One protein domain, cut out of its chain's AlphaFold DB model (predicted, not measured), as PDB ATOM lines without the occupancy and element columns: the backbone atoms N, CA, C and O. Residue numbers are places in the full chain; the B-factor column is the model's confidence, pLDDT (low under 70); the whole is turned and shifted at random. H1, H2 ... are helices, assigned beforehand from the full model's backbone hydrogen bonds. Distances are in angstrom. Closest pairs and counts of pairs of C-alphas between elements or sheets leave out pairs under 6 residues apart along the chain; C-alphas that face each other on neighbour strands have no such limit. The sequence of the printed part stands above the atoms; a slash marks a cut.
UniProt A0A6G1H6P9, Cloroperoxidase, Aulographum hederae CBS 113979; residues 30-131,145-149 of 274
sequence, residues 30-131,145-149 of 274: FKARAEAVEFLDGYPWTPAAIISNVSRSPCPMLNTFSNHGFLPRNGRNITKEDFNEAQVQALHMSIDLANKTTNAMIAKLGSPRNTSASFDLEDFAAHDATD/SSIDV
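What this domain is: This is residues 30 to 131 and 145 to 149 of the 274 residues of the protein "Cloroperoxidase" of Aulographum hederae CBS 113979 (UniProt A0A6G1H6P9). A compact body of short helices and long loops is built round H2, and an arm at one end, residues 30 to 38 of H1, sticks out from it. H3 and H4 form a steeply tilted pair on one side of H2, short H5 is near H2 on another, and the long link of residues 42 to 59 makes a wide loop from H1 to H2. The 107 printed residues hold five named helices, H1 to H5 in order, and no named strand; the class is all helix, with under half of the residues, 52, in named elements. The whole is compact, with a radius of gyration of the C-alphas of 14.2 A and spans of 47 by 34 by 23 A.

Where its parts are: H1, residues 30 to 41, begins with C-alpha 30 at (-21.948, 59.675, -32.300) and is 16.3 A long. H2, residues 60 to 68, measures 12.2 A. H3, residues 80 to 91, measures 16.3 A. H4, residues 95 to 108, is the longest by residues, at 20.1 A. H5, residues 121 to 125, measures 7.9 A and ends with C-alpha 125 at (-52.662, 49.009, -11.020).

How they stand to each other: H1 is apart from H2, but only just, with their closest C-alphas 8.0 A apart. H2 and H3 are close but not clearly touching, about perpendicular at 87 degrees; their closest C-alphas, of Phe 65 and Ala 86, are 6.7 A apart. H3 and H4 touch, with the closest C-alphas, of Asn 84 and Ala 98, 5.3 A apart, at a steep tilt of 49 degrees, opposite ways. H2 and H5 are close but not clearly touching, the closest C-alphas being those of Leu 62 and Leu 121, 7.4 A. Every O i to N i+4 pair is within hydrogen-bond range in H1, H2, H3 and H4; in H5 0 of 1 is, beside 2 of 2 O i to N i+3 pairs.

The domain as a whole: The two C-alphas farthest apart, of Phe 30 and Ser 111, are 48.0 A apart. The links H1 to H2, H2 to H3 and H4 to H5 are long; H3 to H4 is tight. Residues 132 to 144 are not printed, and C-alphas 131 and 145 are 10.7 A apart across the cut. The mean pLDDT of the printed part is 93.1, and residues 30 to 34 are under 70.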
ATOM      1  N   PHE A  30     -21.211  59.484 -31.046       65.12
ATOM      2  CA  PHE A  30     -21.948  59.675 -32.300       65.12
ATOM      3  C   PHE A  30     -22.379  58.338 -32.903       65.12
ATOM      4  O   PHE A  30     -23.500  58.222 -33.392       65.12
ATOM      5  N   LYS A  31     -21.508  57.325 -32.830       66.38
ATOM      6  CA  LYS A  31     -21.811  55.972 -33.298       66.38
ATOM      7  C   LYS A  31     -22.905  55.307 -32.456       66.38
ATOM      8  O   LYS A  31     -23.898  54.874 -33.023       66.38
ATOM      9  N   ALA A  32     -22.769  55.295 -31.129       65.06
ATOM     10  CA  ALA A  32     -23.768  54.707 -30.233       65.06
ATOM     11  C   ALA A  32     -25.134  55.402 -30.361       65.06
ATOM     12  O   ALA A  32     -26.171  54.745 -30.373       65.06
ATOM     13  N   ARG A  33     -25.146  56.731 -30.527       68.06
ATOM     14  CA  ARG A  33     -26.367  57.492 -30.808       68.06
ATOM     15  C   ARG A  33     -26.976  57.114 -32.158       68.06
ATOM     16  O   ARG A  33     -28.187  56.945 -32.229       68.06
ATOM     17  N   ALA A  34     -26.174  57.009 -33.216       67.62
ATOM     18  CA  ALA A  34     -26.668  56.612 -34.534       67.62
ATOM     19  C   ALA A  34     -27.283  55.204 -34.499       67.62
ATOM     20  O   ALA A  34     -28.386  55.021 -34.999       67.62
ATOM     21  N   GLU A  35     -26.630  54.255 -33.825       72.19
ATOM     22  CA  GLU A  35     -27.138  52.890 -33.634       72.19
ATOM     23  C   GLU A  35     -28.428  52.864 -32.795       72.19
ATOM     24  O   GLU A  35     -29.358  52.123 -33.107       72.19
ATOM     25  N   ALA A  36     -28.527  53.694 -31.750       70.62
ATOM     26  CA  ALA A  36     -29.736  53.805 -30.933       70.62
ATOM     27  C   ALA A  36     -30.920  54.413 -31.699       70.62
ATOM     28  O   ALA A  36     -32.057  53.973 -31.522       70.62
ATOM     29  N   VAL A  37     -30.658  55.413 -32.548       71.06
ATOM     30  CA  VAL A  37     -31.661  55.995 -33.451       71.06
ATOM     31  C   VAL A  37     -32.112  54.949 -34.469       71.06
ATOM     32  O   VAL A  37     -33.305  54.693 -34.561       71.06
ATOM     33  N   GLU A  38     -31.176  54.270 -35.138       75.06
ATOM     34  CA  GLU A  38     -31.481  53.236 -36.137       75.06
ATOM     35  C   GLU A  38     -32.293  52.075 -35.537       75.06
ATOM     36  O   GLU A  38     -33.264  51.613 -36.133       75.06
ATOM     37  N   PHE A  39     -31.959  51.642 -34.317       78.75
ATOM     38  CA  PHE A  39     -32.731  50.626 -33.598       78.75
ATOM     39  C   PHE A  39     -34.190  51.054 -33.355       78.75
ATOM     40  O   PHE A  39     -35.107  50.238 -33.476       78.75
ATOM     41  N   LEU A  40     -34.419  52.327 -33.017       85.94
ATOM     42  CA  LEU A  40     -35.748  52.857 -32.705       85.94
ATOM     43  C   LEU A  40     -36.510  53.390 -33.923       85.94
ATOM     44  O   LEU A  40     -37.690  53.708 -33.779       85.94
ATOM     45  N   ASP A  41     -35.915  53.429 -35.117       81.69
ATOM     46  CA  ASP A  41     -36.608  53.842 -36.347       81.69
ATOM     47  C   ASP A  41     -37.797  52.917 -36.675       81.69
ATOM     48  O   ASP A  41     -38.832  53.372 -37.164       81.69
ATOM     49  N   GLY A  42     -37.700  51.628 -36.328       86.94
ATOM     50  CA  GLY A  42     -38.825  50.681 -36.391       86.94
ATOM     51  C   GLY A  42     -39.847  50.831 -35.254       86.94
ATOM     52  O   GLY A  42     -40.948  50.290 -35.334       86.94
ATOM     53  N   TYR A  43     -39.504  51.591 -34.212       93.69
ATOM     54  CA  TYR A  43     -40.248  51.726 -32.958       93.69
ATOM     55  C   TYR A  43     -40.407  53.200 -32.541       93.69
ATOM     56  O   TYR A  43     -39.992  53.597 -31.441       93.69
ATOM     57  N   PRO A  44     -41.008  54.055 -33.396       94.62
ATOM     58  CA  PRO A  44     -41.162  55.464 -33.082       94.62
ATOM     59  C   PRO A  44     -42.052  55.643 -31.853       94.62
ATOM     60  O   PRO A  44     -43.083  54.973 -31.687       94.62
ATOM     61  N   TRP A  45     -41.665  56.589 -31.000       96.50
ATOM     62  CA  TRP A  45     -42.479  56.978 -29.859       96.50
ATOM     63  C   TRP A  45     -43.764  57.658 -30.333       96.50
ATOM     64  O   TRP A  45     -43.748  58.518 -31.212       96.50
ATOM     65  N   THR A  46     -44.890  57.277 -29.741       96.69
ATOM     66  CA  THR A  46     -46.196  57.892 -29.968       96.69
ATOM     67  C   THR A  46     -46.855  58.149 -28.613       96.69
ATOM     68  O   THR A  46     -46.943  57.215 -27.812       96.69
ATOM     69  N   PRO A  47     -47.336  59.376 -28.337       96.00
ATOM     70  CA  PRO A  47     -47.954  59.677 -27.053       96.00
ATOM     71  C   PRO A  47     -49.232  58.861 -26.857       96.00
ATOM     72  O   PRO A  47     -50.081  58.793 -27.745       96.00
ATOM     73  N   ALA A  48     -49.415  58.312 -25.656       96.06
ATOM     74  CA  ALA A  48     -50.619  57.574 -25.270       96.06
ATOM     75  C   ALA A  48     -51.919  58.366 -25.536       96.06
ATOM     76  O   ALA A  48     -52.918  57.787 -25.952       96.06
ATOM     77  N   ALA A  49     -51.878  59.695 -25.374       95.06
ATOM     78  CA  ALA A  49     -53.023  60.597 -25.520       95.06
ATOM     79  C   ALA A  49     -53.679  60.600 -26.915       95.06
ATOM     80  O   ALA A  49     -54.827  61.019 -27.036       95.06
ATOM     81  N   ILE A  50     -52.975  60.154 -27.964       96.62
ATOM     82  CA  ILE A  50     -53.531  60.083 -29.329       96.62
ATOM     83  C   ILE A  50     -53.911  58.657 -29.750       96.62
ATOM     84  O   ILE A  50     -54.347  58.445 -30.880       96.62
ATOM     85  N   ILE A  51     -53.744  57.675 -28.861       97.50
ATOM     86  CA  ILE A  51     -54.088  56.277 -29.113       97.50
ATOM     87  C   ILE A  51     -55.499  55.999 -28.588       97.50
ATOM     88  O   ILE A  51     -55.818  56.255 -27.430       97.50
ATOM     89  N   SER A  52     -56.361  55.433 -29.431       96.69
ATOM     90  CA  SER A  52     -57.712  55.032 -29.030       96.69
ATOM     91  C   SER A  52     -57.696  53.825 -28.085       96.69
ATOM     92  O   SER A  52     -56.947  52.876 -28.321       96.69
ATOM     93  N   ASN A  53     -58.603  53.811 -27.100       96.69
ATOM     94  CA  ASN A  53     -58.784  52.709 -26.144       96.69
ATOM     95  C   ASN A  53     -57.500  52.356 -25.369       96.69
ATOM     96  O   ASN A  53     -57.140  51.186 -25.226       96.69
ATOM     97  N   VAL A  54     -56.785  53.387 -24.923       97.56
ATOM     98  CA  VAL A  54     -55.493  53.234 -24.261       97.56
ATOM     99  C   VAL A  54     -55.636  52.605 -22.871       97.56
ATOM    100  O   VAL A  54     -56.602  52.848 -22.153       97.56
ATOM    101  N   SER A  55     -54.660  51.783 -22.515       98.38
ATOM    102  CA  SER A  55     -54.423  51.199 -21.202       98.38
ATOM    103  C   SER A  55     -52.956  51.432 -20.852       98.38
ATOM    104  O   SER A  55     -52.071  51.281 -21.704       98.38
ATOM    105  N   ARG A  56     -52.694  51.865 -19.623       98.00
ATOM    106  CA  ARG A  56     -51.356  52.123 -19.078       98.00
ATOM    107  C   ARG A  56     -51.303  51.621 -17.639       98.00
ATOM    108  O   ARG A  56     -52.335  51.375 -17.027       98.00
ATOM    109  N   SER A  57     -50.090  51.433 -17.145       97.25
ATOM    110  CA  SER A  57     -49.776  50.818 -15.855       97.25
ATOM    111  C   SER A  57     -49.023  51.797 -14.945       97.25
ATOM    112  O   SER A  57     -48.479  52.783 -15.449       97.25
ATOM    113  N   PRO A  58     -48.887  51.511 -13.640       97.50
ATOM    114  CA  PRO A  58     -47.922  52.206 -12.781       97.50
ATOM    115  C   PRO A  58     -46.457  51.984 -13.211       97.50
ATOM    116  O   PRO A  58     -45.571  52.729 -12.797       97.50
ATOM    117  N   CYS A  59     -46.169  50.986 -14.060       98.12
ATOM    118  CA  CYS A  59     -44.816  50.667 -14.504       98.12
ATOM    119  C   CYS A  59     -44.377  51.562 -15.683       98.12
ATOM    120  O   CYS A  59     -44.874  51.398 -16.806       98.12
ATOM    121  N   PRO A  60     -43.365  52.436 -15.503       98.31
ATOM    122  CA  PRO A  60     -42.910  53.324 -16.573       98.31
ATOM    123  C   PRO A  60     -42.344  52.570 -17.781       98.31
ATOM    124  O   PRO A  60     -42.444  53.041 -18.916       98.31
ATOM    125  N   MET A  61     -41.762  51.386 -17.573       98.25
ATOM    126  CA  MET A  61     -41.155  50.622 -18.661       98.25
ATOM    127  C   MET A  61     -42.195  49.931 -19.551       98.25
ATOM    128  O   MET A  61     -42.090  50.010 -20.772       98.25
ATOM    129  N   LEU A  62     -43.241  49.333 -18.969       98.50
ATOM    130  CA  LEU A  62     -44.357  48.766 -19.739       98.50
ATOM    131  C   LEU A  62     -45.041  49.834 -20.597       98.50
ATOM    132  O   LEU A  62     -45.308  49.623 -21.783       98.50
ATOM    133  N   ASN A  63     -45.251  51.016 -20.020       98.75
ATOM    134  CA  ASN A  63     -45.810  52.144 -20.749       98.75
ATOM    135  C   ASN A  63     -44.878  52.602 -21.878       98.75
ATOM    136  O   ASN A  63     -45.345  52.850 -22.991       98.75
ATOM    137  N   THR A  64     -43.563  52.633 -21.629       98.69
ATOM    138  CA  THR A  64     -42.543  52.929 -22.650       98.69
ATOM    139  C   THR A  64     -42.615  51.929 -23.807       98.69
ATOM    140  O   THR A  64     -42.626  52.338 -24.968       98.69
ATOM    141  N   PHE A  65     -42.751  50.630 -23.527       98.75
ATOM    142  CA  PHE A  65     -42.887  49.607 -24.566       98.75
ATOM    143  C   PHE A  65     -44.120  49.822 -25.446       98.75
ATOM    144  O   PHE A  65     -43.997  49.801 -26.672       98.75
ATOM    145  N   SER A  66     -45.292  50.094 -24.863       98.75
ATOM    146  CA  SER A  66     -46.497  50.418 -25.640       98.75
ATOM    147  C   SER A  66     -46.374  51.752 -26.386       98.75
ATOM    148  O   SER A  66     -46.806  51.854 -27.534       98.75
ATOM    149  N   ASN A  67     -45.755  52.777 -25.795       98.56
ATOM    150  CA  ASN A  67     -45.538  54.068 -26.459       98.56
ATOM    151  C   ASN A  67     -44.598  53.949 -27.670       98.56
ATOM    152  O   ASN A  67     -44.758  54.684 -28.642       98.56
ATOM    153  N   HIS A  68     -43.649  53.014 -27.649       98.12
ATOM    154  CA  HIS A  68     -42.739  52.735 -28.764       98.12
ATOM    155  C   HIS A  68     -43.244  51.646 -29.725       98.12
ATOM    156  O   HIS A  68     -42.768  51.560 -30.853       98.12
ATOM    157  N   GLY A  69     -44.252  50.865 -29.331       97.75
ATOM    158  CA  GLY A  69     -44.817  49.787 -30.148       97.75
ATOM    159  C   GLY A  69     -44.092  48.443 -30.028       97.75
ATOM    160  O   GLY A  69     -44.322  47.578 -30.865       97.75
ATOM    161  N   PHE A  70     -43.248  48.254 -29.008       98.25
ATOM    162  CA  PHE A  70     -42.724  46.929 -28.633       98.25
ATOM    163  C   PHE A  70     -43.818  46.036 -28.033       98.25
ATOM    164  O   PHE A  70     -43.770  44.820 -28.153       98.25
ATOM    165  N   LEU A  71     -44.811  46.662 -27.401       98.69
ATOM    166  CA  LEU A  71     -46.089  46.060 -27.034       98.69
ATOM    167  C   LEU A  71     -47.207  46.715 -27.862       98.69
ATOM    168  O   LEU A  71     -47.004  47.823 -28.379       98.69
ATOM    169  N   PRO A  72     -48.409  46.105 -27.955       98.44
ATOM    170  CA  PRO A  72     -49.599  46.769 -28.477       98.44
ATOM    171  C   PRO A  72     -49.702  48.214 -27.971       98.44
ATOM    172  O   PRO A  72     -49.648  48.475 -26.767       98.44
ATOM    173  N   ARG A  73     -49.823  49.182 -28.890       98.38
ATOM    174  CA  ARG A  73     -49.748  50.619 -28.543       98.38
ATOM    175  C   ARG A  73     -50.866  51.073 -27.609       98.38
ATOM    176  O   ARG A  73     -50.682  51.972 -26.784       98.38
ATOM    177  N   ASN A  74     -52.022  50.429 -27.720       98.62
ATOM    178  CA  ASN A  74     -53.148  50.630 -26.820       98.62
ATOM    179  C   ASN A  74     -52.938  49.972 -25.445       98.62
ATOM    180  O   ASN A  74     -53.736  50.233 -24.562       98.62
ATOM    181  N   GLY A  75     -51.884  49.180 -25.234       98.62
ATOM    182  CA  GLY A  75     -51.577  48.535 -23.955       98.62
ATOM    183  C   GLY A  75     -52.555  47.425 -23.567       98.62
ATOM    184  O   GLY A  75     -52.738  47.177 -22.379       98.62
ATOM    185  N   ARG A  76     -53.227  46.802 -24.542       98.50
ATOM    186  CA  ARG A  76     -54.258  45.785 -24.297       98.50
ATOM    187  C   ARG A  76     -53.944  44.461 -24.975       98.50
ATOM    188  O   ARG A  76     -53.295  44.445 -26.020       98.50
ATOM    189  N   ASN A  77     -54.483  43.381 -24.416       97.69
ATOM    190  CA  ASN A  77     -54.353  42.009 -24.895       97.69
ATOM    191  C   ASN A  77     -52.884  41.584 -25.086       97.69
ATOM    192  O   ASN A  77     -52.515  41.045 -26.128       97.69
ATOM    193  N   ILE A  78     -52.056  41.856 -24.080       98.44
ATOM    194  CA  ILE A  78     -50.627  41.537 -24.058       98.44
ATOM    195  C   ILE A  78     -50.435  40.120 -23.515       98.44
ATOM    196  O   ILE A  78     -50.960  39.791 -22.451       98.44
ATOM    197  N   THR A  79     -49.689  39.282 -24.229       97.62
ATOM    198  CA  THR A  79     -49.328  37.925 -23.789       97.62
ATOM    199  C   THR A  79     -48.028  37.911 -22.972       97.62
ATOM    200  O   THR A  79     -47.305  38.908 -22.888       97.62
ATOM    201  N   LYS A  80     -47.697  36.768 -22.351       96.56
ATOM    202  CA  LYS A  80     -46.413  36.608 -21.635       96.56
ATOM    203  C   LYS A  80     -45.242  36.694 -22.604       96.56
ATOM    204  O   LYS A  80     -44.210  37.282 -22.291       96.56
ATOM    205  N   GLU A  81     -45.427  36.103 -23.775       97.50
ATOM    206  CA  GLU A  81     -44.480  36.073 -24.874       97.50
ATOM    207  C   GLU A  81     -44.205  37.492 -25.382       97.50
ATOM    208  O   GLU A  81     -43.041  37.882 -25.424       97.50
ATOM    209  N   ASP A  82     -45.246  38.300 -25.619       98.44
ATOM    210  CA  ASP A  82     -45.088  39.711 -26.013       98.44
ATOM    211  C   ASP A  82     -44.247  40.490 -24.988       98.44
ATOM    212  O   ASP A  82     -43.343  41.246 -25.347       98.44
ATOM    213  N   PHE A  83     -44.510  40.296 -23.689       98.19
ATOM    214  CA  PHE A  83     -43.768  40.988 -22.632       98.19
ATOM    215  C   PHE A  83     -42.306  40.517 -22.540       98.19
ATOM    216  O   PHE A  83     -41.393  41.335 -22.394       98.19
ATOM    217  N   ASN A  84     -42.045  39.217 -22.673       98.06
ATOM    218  CA  ASN A  84     -40.684  38.686 -22.743       98.06
ATOM    219  C   ASN A  84     -39.916  39.258 -23.941       98.06
ATOM    220  O   ASN A  84     -38.788  39.735 -23.791       98.06
ATOM    221  N   GLU A  85     -40.531  39.246 -25.122       98.06
ATOM    222  CA  GLU A  85     -39.921  39.747 -26.349       98.06
ATOM    223  C   GLU A  85     -39.645  41.249 -26.273       98.06
ATOM    224  O   GLU A  85     -38.541  41.673 -26.616       98.06
ATOM    225  N   ALA A  86     -40.582  42.047 -25.755       98.25
ATOM    226  CA  ALA A  86     -40.395  43.485 -25.587       98.25
ATOM    227  C   ALA A  86     -39.172  43.810 -24.713       98.25
ATOM    228  O   ALA A  86     -38.370  44.667 -25.074       98.25
ATOM    229  N   GLN A  87     -38.975  43.091 -23.604       98.25
ATOM    230  CA  GLN A  87     -37.819  43.281 -22.719       98.25
ATOM    231  C   GLN A  87     -36.493  42.927 -23.402       98.25
ATOM    232  O   GLN A  87     -35.528  43.692 -23.334       98.25
ATOM    233  N   VAL A  88     -36.433  41.785 -24.091       97.25
ATOM    234  CA  VAL A  88     -35.220  41.349 -24.800       97.25
ATOM    235  C   VAL A  88     -34.889  42.314 -25.941       97.25
ATOM    236  O   VAL A  88     -33.746  42.758 -26.073       97.25
ATOM    237  N   GLN A  89     -35.886  42.686 -26.745       95.25
ATOM    238  CA  GLN A  89     -35.695  43.569 -27.891       95.25
ATOM    239  C   GLN A  89     -35.331  44.987 -27.441       95.25
ATOM    240  O   GLN A  89     -34.263  45.483 -27.803       95.25
ATOM    241  N   ALA A  90     -36.158  45.615 -26.603       96.06
ATOM    242  CA  ALA A  90     -36.002  47.017 -26.227       96.06
ATOM    243  C   ALA A  90     -34.823  47.270 -25.280       96.06
ATOM    244  O   ALA A  90     -34.174  48.307 -25.386       96.06
ATOM    245  N   LEU A  91     -34.523  46.337 -24.370       96.06
ATOM    246  CA  LEU A  91     -33.594  46.578 -23.256       96.06
ATOM    247  C   LEU A  91     -32.337  45.709 -23.283       96.06
ATOM    248  O   LEU A  91     -31.444  45.907 -22.461       96.06
ATOM    249  N   HIS A  92     -32.262  44.750 -24.209       96.12
ATOM    250  CA  HIS A  92     -31.200  43.746 -24.256       96.12
ATOM    251  C   HIS A  92     -31.097  42.912 -22.966       96.12
ATOM    252  O   HIS A  92     -30.019  42.451 -22.584       96.12
ATOM    253  N   MET A  93     -32.222  42.695 -22.279       97.94
ATOM    254  CA  MET A  93     -32.262  41.749 -21.165       97.94
ATOM    255  C   MET A  93     -31.918  40.341 -21.646       97.94
ATOM    256  O   MET A  93     -32.282  39.941 -22.754       97.94
ATOM    257  N   SER A  94     -31.230  39.577 -20.802       98.25
ATOM    258  CA  SER A  94     -31.077  38.147 -21.024       98.25
ATOM    259  C   SER A  94     -32.454  37.477 -21.002       98.25
ATOM    260  O   SER A  94     -33.377  37.928 -20.321       98.25
ATOM    261  N   ILE A  95     -32.600  36.374 -21.739       97.62
ATOM    262  CA  ILE A  95     -33.860  35.615 -21.784       97.62
ATOM    263  C   ILE A  95     -34.269  35.153 -20.377       97.62
ATOM    264  O   ILE A  95     -35.449  35.170 -20.037       97.62
ATOM    265  N   ASP A  96     -33.299  34.760 -19.547       97.88
ATOM    266  CA  ASP A  96     -33.546  34.368 -18.157       97.88
ATOM    267  C   ASP A  96     -34.102  35.531 -17.323       97.88
ATOM    268  O   ASP A  96     -35.121  35.363 -16.652       97.88
ATOM    269  N   LEU A  97     -33.491  36.717 -17.415       98.06
ATOM    270  CA  LEU A  97     -33.972  37.903 -16.709       98.06
ATOM    271  C   LEU A  97     -35.386  38.284 -17.170       98.06
ATOM    272  O   LEU A  97     -36.276  38.407 -16.334       98.06
ATOM    273  N   ALA A  98     -35.616  38.387 -18.483       98.19
ATOM    274  CA  ALA A  98     -36.927  38.736 -19.035       98.19
ATOM    275  C   ALA A  98     -38.023  37.760 -18.564       98.19
ATOM    276  O   ALA A  98     -39.068  38.183 -18.070       98.19
ATOM    277  N   ASN A  99     -37.748  36.450 -18.614       97.62
ATOM    278  CA  ASN A  99     -38.666  35.423 -18.122       97.62
ATOM    279  C   ASN A  99     -38.946  35.557 -16.621       97.62
ATOM    280  O   ASN A  99     -40.096  35.424 -16.196       97.62
ATOM    281  N   LYS A 100     -37.915  35.796 -15.800       96.69
ATOM    282  CA  LYS A 100     -38.074  35.989 -14.352       96.69
ATOM    283  C   LYS A 100     -38.947  37.205 -14.053       96.69
ATOM    284  O   LYS A 100     -39.886  37.082 -13.269       96.69
ATOM    285  N   THR A 101     -38.690  38.335 -14.709       96.19
ATOM    286  CA  THR A 101     -39.464  39.571 -14.540       96.19
ATOM    287  C   THR A 101     -40.924  39.378 -14.946       96.19
ATOM    288  O   THR A 101     -41.819  39.650 -14.144       96.19
ATOM    289  N   THR A 102     -41.184  38.823 -16.133       96.38
ATOM    290  CA  THR A 102     -42.546  38.543 -16.612       96.38
ATOM    291  C   THR A 102     -43.296  37.612 -15.665       96.38
ATOM    292  O   THR A 102     -44.421  37.905 -15.261       96.38
ATOM    293  N   ASN A 103     -42.677  36.500 -15.262       94.94
ATOM    294  CA  ASN A 103     -43.324  35.535 -14.379       94.94
ATOM    295  C   ASN A 103     -43.611  36.121 -12.993       94.94
ATOM    296  O   ASN A 103     -44.689  35.873 -12.456       94.94
ATOM    297  N   ALA A 104     -42.693  36.912 -12.429       93.12
ATOM    298  CA  ALA A 104     -42.893  37.567 -11.139       93.12
ATOM    299  C   ALA A 104     -44.065  38.563 -11.179       93.12
ATOM    300  O   ALA A 104     -44.940  38.516 -10.312       93.12
ATOM    301  N   MET A 105     -44.121  39.410 -12.211       92.31
ATOM    302  CA  MET A 105     -45.195  40.392 -12.387       92.31
ATOM    303  C   MET A 105     -46.552  39.719 -12.610       92.31
ATOM    304  O   MET A 105     -47.535  40.065 -11.959       92.31
ATOM    305  N   ILE A 106     -46.615  38.706 -13.477       93.81
ATOM    306  CA  ILE A 106     -47.877  38.019 -13.766       93.81
ATOM    307  C   ILE A 106     -48.351  37.183 -12.578       93.81
ATOM    308  O   ILE A 106     -49.550  37.126 -12.317       93.81
ATOM    309  N   ALA A 107     -47.446  36.550 -11.828       93.44
ATOM    310  CA  ALA A 107     -47.827  35.819 -10.622       93.44
ATOM    311  C   ALA A 107     -48.538  36.734  -9.612       93.44
ATOM    312  O   ALA A 107     -49.538  36.322  -9.021       93.44
ATOM    313  N   LYS A 108     -48.065  37.981  -9.472       91.50
ATOM    314  CA  LYS A 108     -48.653  38.996  -8.589       91.50
ATOM    315  C   LYS A 108     -50.048  39.462  -9.012       91.50
ATOM    316  O   LYS A 108     -50.813  39.829  -8.131       91.50
ATOM    317  N   LEU A 109     -50.427  39.373 -10.294       91.12
ATOM    318  CA  LEU A 109     -51.794  39.696 -10.745       91.12
ATOM    319  C   LEU A 109     -52.874  38.795 -10.115       91.12
ATOM    320  O   LEU A 109     -54.052  39.147 -10.119       91.12
ATOM    321  N   GLY A 110     -52.497  37.627  -9.582       89.38
ATOM    322  CA  GLY A 110     -53.427  36.710  -8.925       89.38
ATOM    323  C   GLY A 110     -54.450  36.067  -9.871       89.38
ATOM    324  O   GLY A 110     -54.518  36.354 -11.064       89.38
ATOM    325  N   SER A 111     -55.237  35.127  -9.350       86.38
ATOM    326  CA  SER A 111     -56.247  34.412 -10.146       86.38
ATOM    327  C   SER A 111     -57.490  35.282 -10.390       86.38
ATOM    328  O   SER A 111     -57.932  35.950  -9.455       86.38
ATOM    329  N   PRO A 112     -58.099  35.260 -11.596       87.50
ATOM    330  CA  PRO A 112     -57.748  34.438 -12.764       87.50
ATOM    331  C   PRO A 112     -56.786  35.124 -13.753       87.50
ATOM    332  O   PRO A 112     -56.495  34.574 -14.815       87.50
ATOM    333  N   ARG A 113     -56.315  36.343 -13.462       88.56
ATOM    334  CA  ARG A 113     -55.469  37.123 -14.383       88.56
ATOM    335  C   ARG A 113     -54.108  36.476 -14.628       88.56
ATOM    336  O   ARG A 113     -53.652  36.426 -15.763       88.56
ATOM    337  N   ASN A 114     -53.503  35.880 -13.608       87.44
ATOM    338  CA  ASN A 114     -52.205  35.209 -13.696       87.44
ATOM    339  C   ASN A 114     -52.185  33.969 -14.620       87.44
ATOM    340  O   ASN A 114     -51.118  33.566 -15.106       87.44
ATOM    341  N   THR A 115     -53.354  33.369 -14.867       88.88
ATOM    342  CA  THR A 115     -53.568  32.230 -15.773       88.88
ATOM    343  C   THR A 115     -54.288  32.613 -17.065       88.88
ATOM    344  O   THR A 115     -54.510  31.748 -17.914       88.88
ATOM    345  N   SER A 116     -54.653  33.886 -17.234       92.25
ATOM    346  CA  SER A 116     -55.263  34.377 -18.467       92.25
ATOM    347  C   SER A 116     -54.258  34.329 -19.621       92.25
ATOM    348  O   SER A 116     -53.047  34.431 -19.419       92.25
ATOM    349  N   ALA A 117     -54.769  34.166 -20.846       94.56
ATOM    350  CA  ALA A 117     -53.939  34.163 -22.053       94.56
ATOM    351  C   ALA A 117     -53.290  35.531 -22.319       94.56
ATOM    352  O   ALA A 117     -52.241  35.607 -22.951       94.56
ATOM    353  N   SER A 118     -53.916  36.599 -21.827       96.50
ATOM    354  CA  SER A 118     -53.432  37.964 -21.952       96.50
ATOM    355  C   SER A 118     -53.865  38.828 -20.768       96.50
ATOM    356  O   SER A 118     -54.746  38.447 -19.989       96.50
ATOM    357  N   PHE A 119     -53.227  39.987 -20.643       96.75
ATOM    358  CA  PHE A 119     -53.536  41.038 -19.678       96.75
ATOM    359  C   PHE A 119     -53.525  42.412 -20.362       96.75
ATOM    360  O   PHE A 119     -52.941  42.587 -21.437       96.75
ATOM    361  N   ASP A 120     -54.161  43.387 -19.723       97.88
ATOM    362  CA  ASP A 120     -54.084  44.798 -20.095       97.88
ATOM    363  C   ASP A 120     -53.150  45.523 -19.115       97.88
ATOM    364  O   ASP A 120     -53.000  45.115 -17.965       97.88
ATOM    365  N   LEU A 121     -52.492  46.603 -19.545       98.19
ATOM    366  CA  LEU A 121     -51.517  47.299 -18.695       98.19
ATOM    367  C   LEU A 121     -52.128  47.823 -17.384       98.19
ATOM    368  O   LEU A 121     -51.473  47.790 -16.344       98.19
ATOM    369  N   GLU A 122     -53.385  48.258 -17.415       97.06
ATOM    370  CA  GLU A 122     -54.103  48.729 -16.225       97.06
ATOM    371  C   GLU A 122     -54.368  47.625 -15.189       97.06
ATOM    372  O   GLU A 122     -54.557  47.947 -14.019       97.06
ATOM    373  N   ASP A 123     -54.302  46.337 -15.562       96.56
ATOM    374  CA  ASP A 123     -54.413  45.237 -14.591       96.56
ATOM    375  C   ASP A 123     -53.273  45.306 -13.545       96.56
ATOM    376  O   ASP A 123     -53.449  44.865 -12.411       96.56
ATOM    377  N   PHE A 124     -52.121  45.911 -13.881       96.19
ATOM    378  CA  PHE A 124     -51.003  46.095 -12.946       96.19
ATOM    379  C   PHE A 124     -51.215  47.216 -11.919       96.19
ATOM    380  O   PHE A 124     -50.429  47.311 -10.980       96.19
ATOM    381  N   ALA A 125     -52.274  48.022 -12.035       94.88
ATOM    382  CA  ALA A 125     -52.662  49.009 -11.020       94.88
ATOM    383  C   ALA A 125     -53.406  48.378  -9.820       94.88
ATOM    384  O   ALA A 125     -54.016  49.081  -9.015       94.88
ATOM    385  N   ALA A 126     -53.403  47.044  -9.703       91.88
ATOM    386  CA  ALA A 126     -53.981  46.335  -8.570       91.88
ATOM    387  C   ALA A 126     -53.163  46.579  -7.287       91.88
ATOM    388  O   ALA A 126     -52.096  45.987  -7.088       91.88
ATOM    389  N   HIS A 127     -53.693  47.457  -6.432       91.31
ATOM    390  CA  HIS A 127     -53.102  47.837  -5.150       91.31
ATOM    391  C   HIS A 127     -52.948  46.639  -4.199       91.31
ATOM    392  O   HIS A 127     -53.795  45.744  -4.181       91.31
ATOM    393  N   ASP A 128     -51.860  46.623  -3.426       87.31
ATOM    394  CA  ASP A 128     -51.434  45.517  -2.554       87.31
ATOM    395  C   ASP A 128     -51.229  44.173  -3.280       87.31
ATOM    396  O   ASP A 128     -51.198  43.100  -2.668       87.31
ATOM    397  N   ALA A 129     -50.999  44.218  -4.594       89.50
ATOM    398  CA  ALA A 129     -50.645  43.057  -5.404       89.50
ATOM    399  C   ALA A 129     -49.440  43.366  -6.306       89.50
ATOM    400  O   ALA A 129     -48.299  42.968  -6.014       89.50
ATOM    401  N   THR A 130     -49.700  44.088  -7.394       89.81
ATOM    402  CA  THR A 130     -48.714  44.564  -8.377       89.81
ATOM    403  C   THR A 130     -48.391  46.040  -8.222       89.81
ATOM    404  O   THR A 130     -47.303  46.438  -8.611       89.81
ATOM    405  N   ASP A 131     -49.308  46.813  -7.646       94.25
ATOM    406  CA  ASP A 131     -49.113  48.204  -7.249       94.25
ATOM    407  C   ASP A 131     -48.971  48.297  -5.725       94.25
ATOM    408  O   ASP A 131     -49.526  47.470  -4.992       94.25
ATOM    409  N   SER A 145     -54.831  58.284  -8.226       89.88
ATOM    410  CA  SER A 145     -54.374  57.289  -9.207       89.88
ATOM    411  C   SER A 145     -52.883  56.989  -9.028       89.88
ATOM    412  O   SER A 145     -52.068  57.913  -9.045       89.88
ATOM    413  N   SER A 146     -52.531  55.705  -8.938       92.81
ATOM    414  CA  SER A 146     -51.145  55.222  -8.954       92.81
ATOM    415  C   SER A 146     -50.621  54.946 -10.369       92.81
ATOM    416  O   SER A 146     -49.475  54.554 -10.533       92.81
ATOM    417  N   ILE A 147     -51.409  55.178 -11.427       95.69
ATOM    418  CA  ILE A 147     -50.953  54.963 -12.813       95.69
ATOM    419  C   ILE A 147     -50.066  56.122 -13.283       95.69
ATOM    420  O   ILE A 147     -48.992  55.909 -13.856       95.69
ATOM    421  N   ASP A 148     -50.519  57.350 -13.041       95.19
ATOM    422  CA  ASP A 148     -49.915  58.547 -13.613       95.19
ATOM    423  C   ASP A 148     -48.602  58.904 -12.909       95.19
ATOM    424  O   ASP A 148     -48.505  58.934 -11.678       95.19
ATOM    425  N   VAL A 149     -47.575  59.219 -13.702       97.50
ATOM    426  CA  VAL A 149     -46.324  59.750 -13.158       97.50
ATOM    427  C   VAL A 149     -46.574  61.098 -12.481       97.50
ATOM    428  O   VAL A 149     -47.249  61.974 -13.022       97.50
TER     429      VAL A 149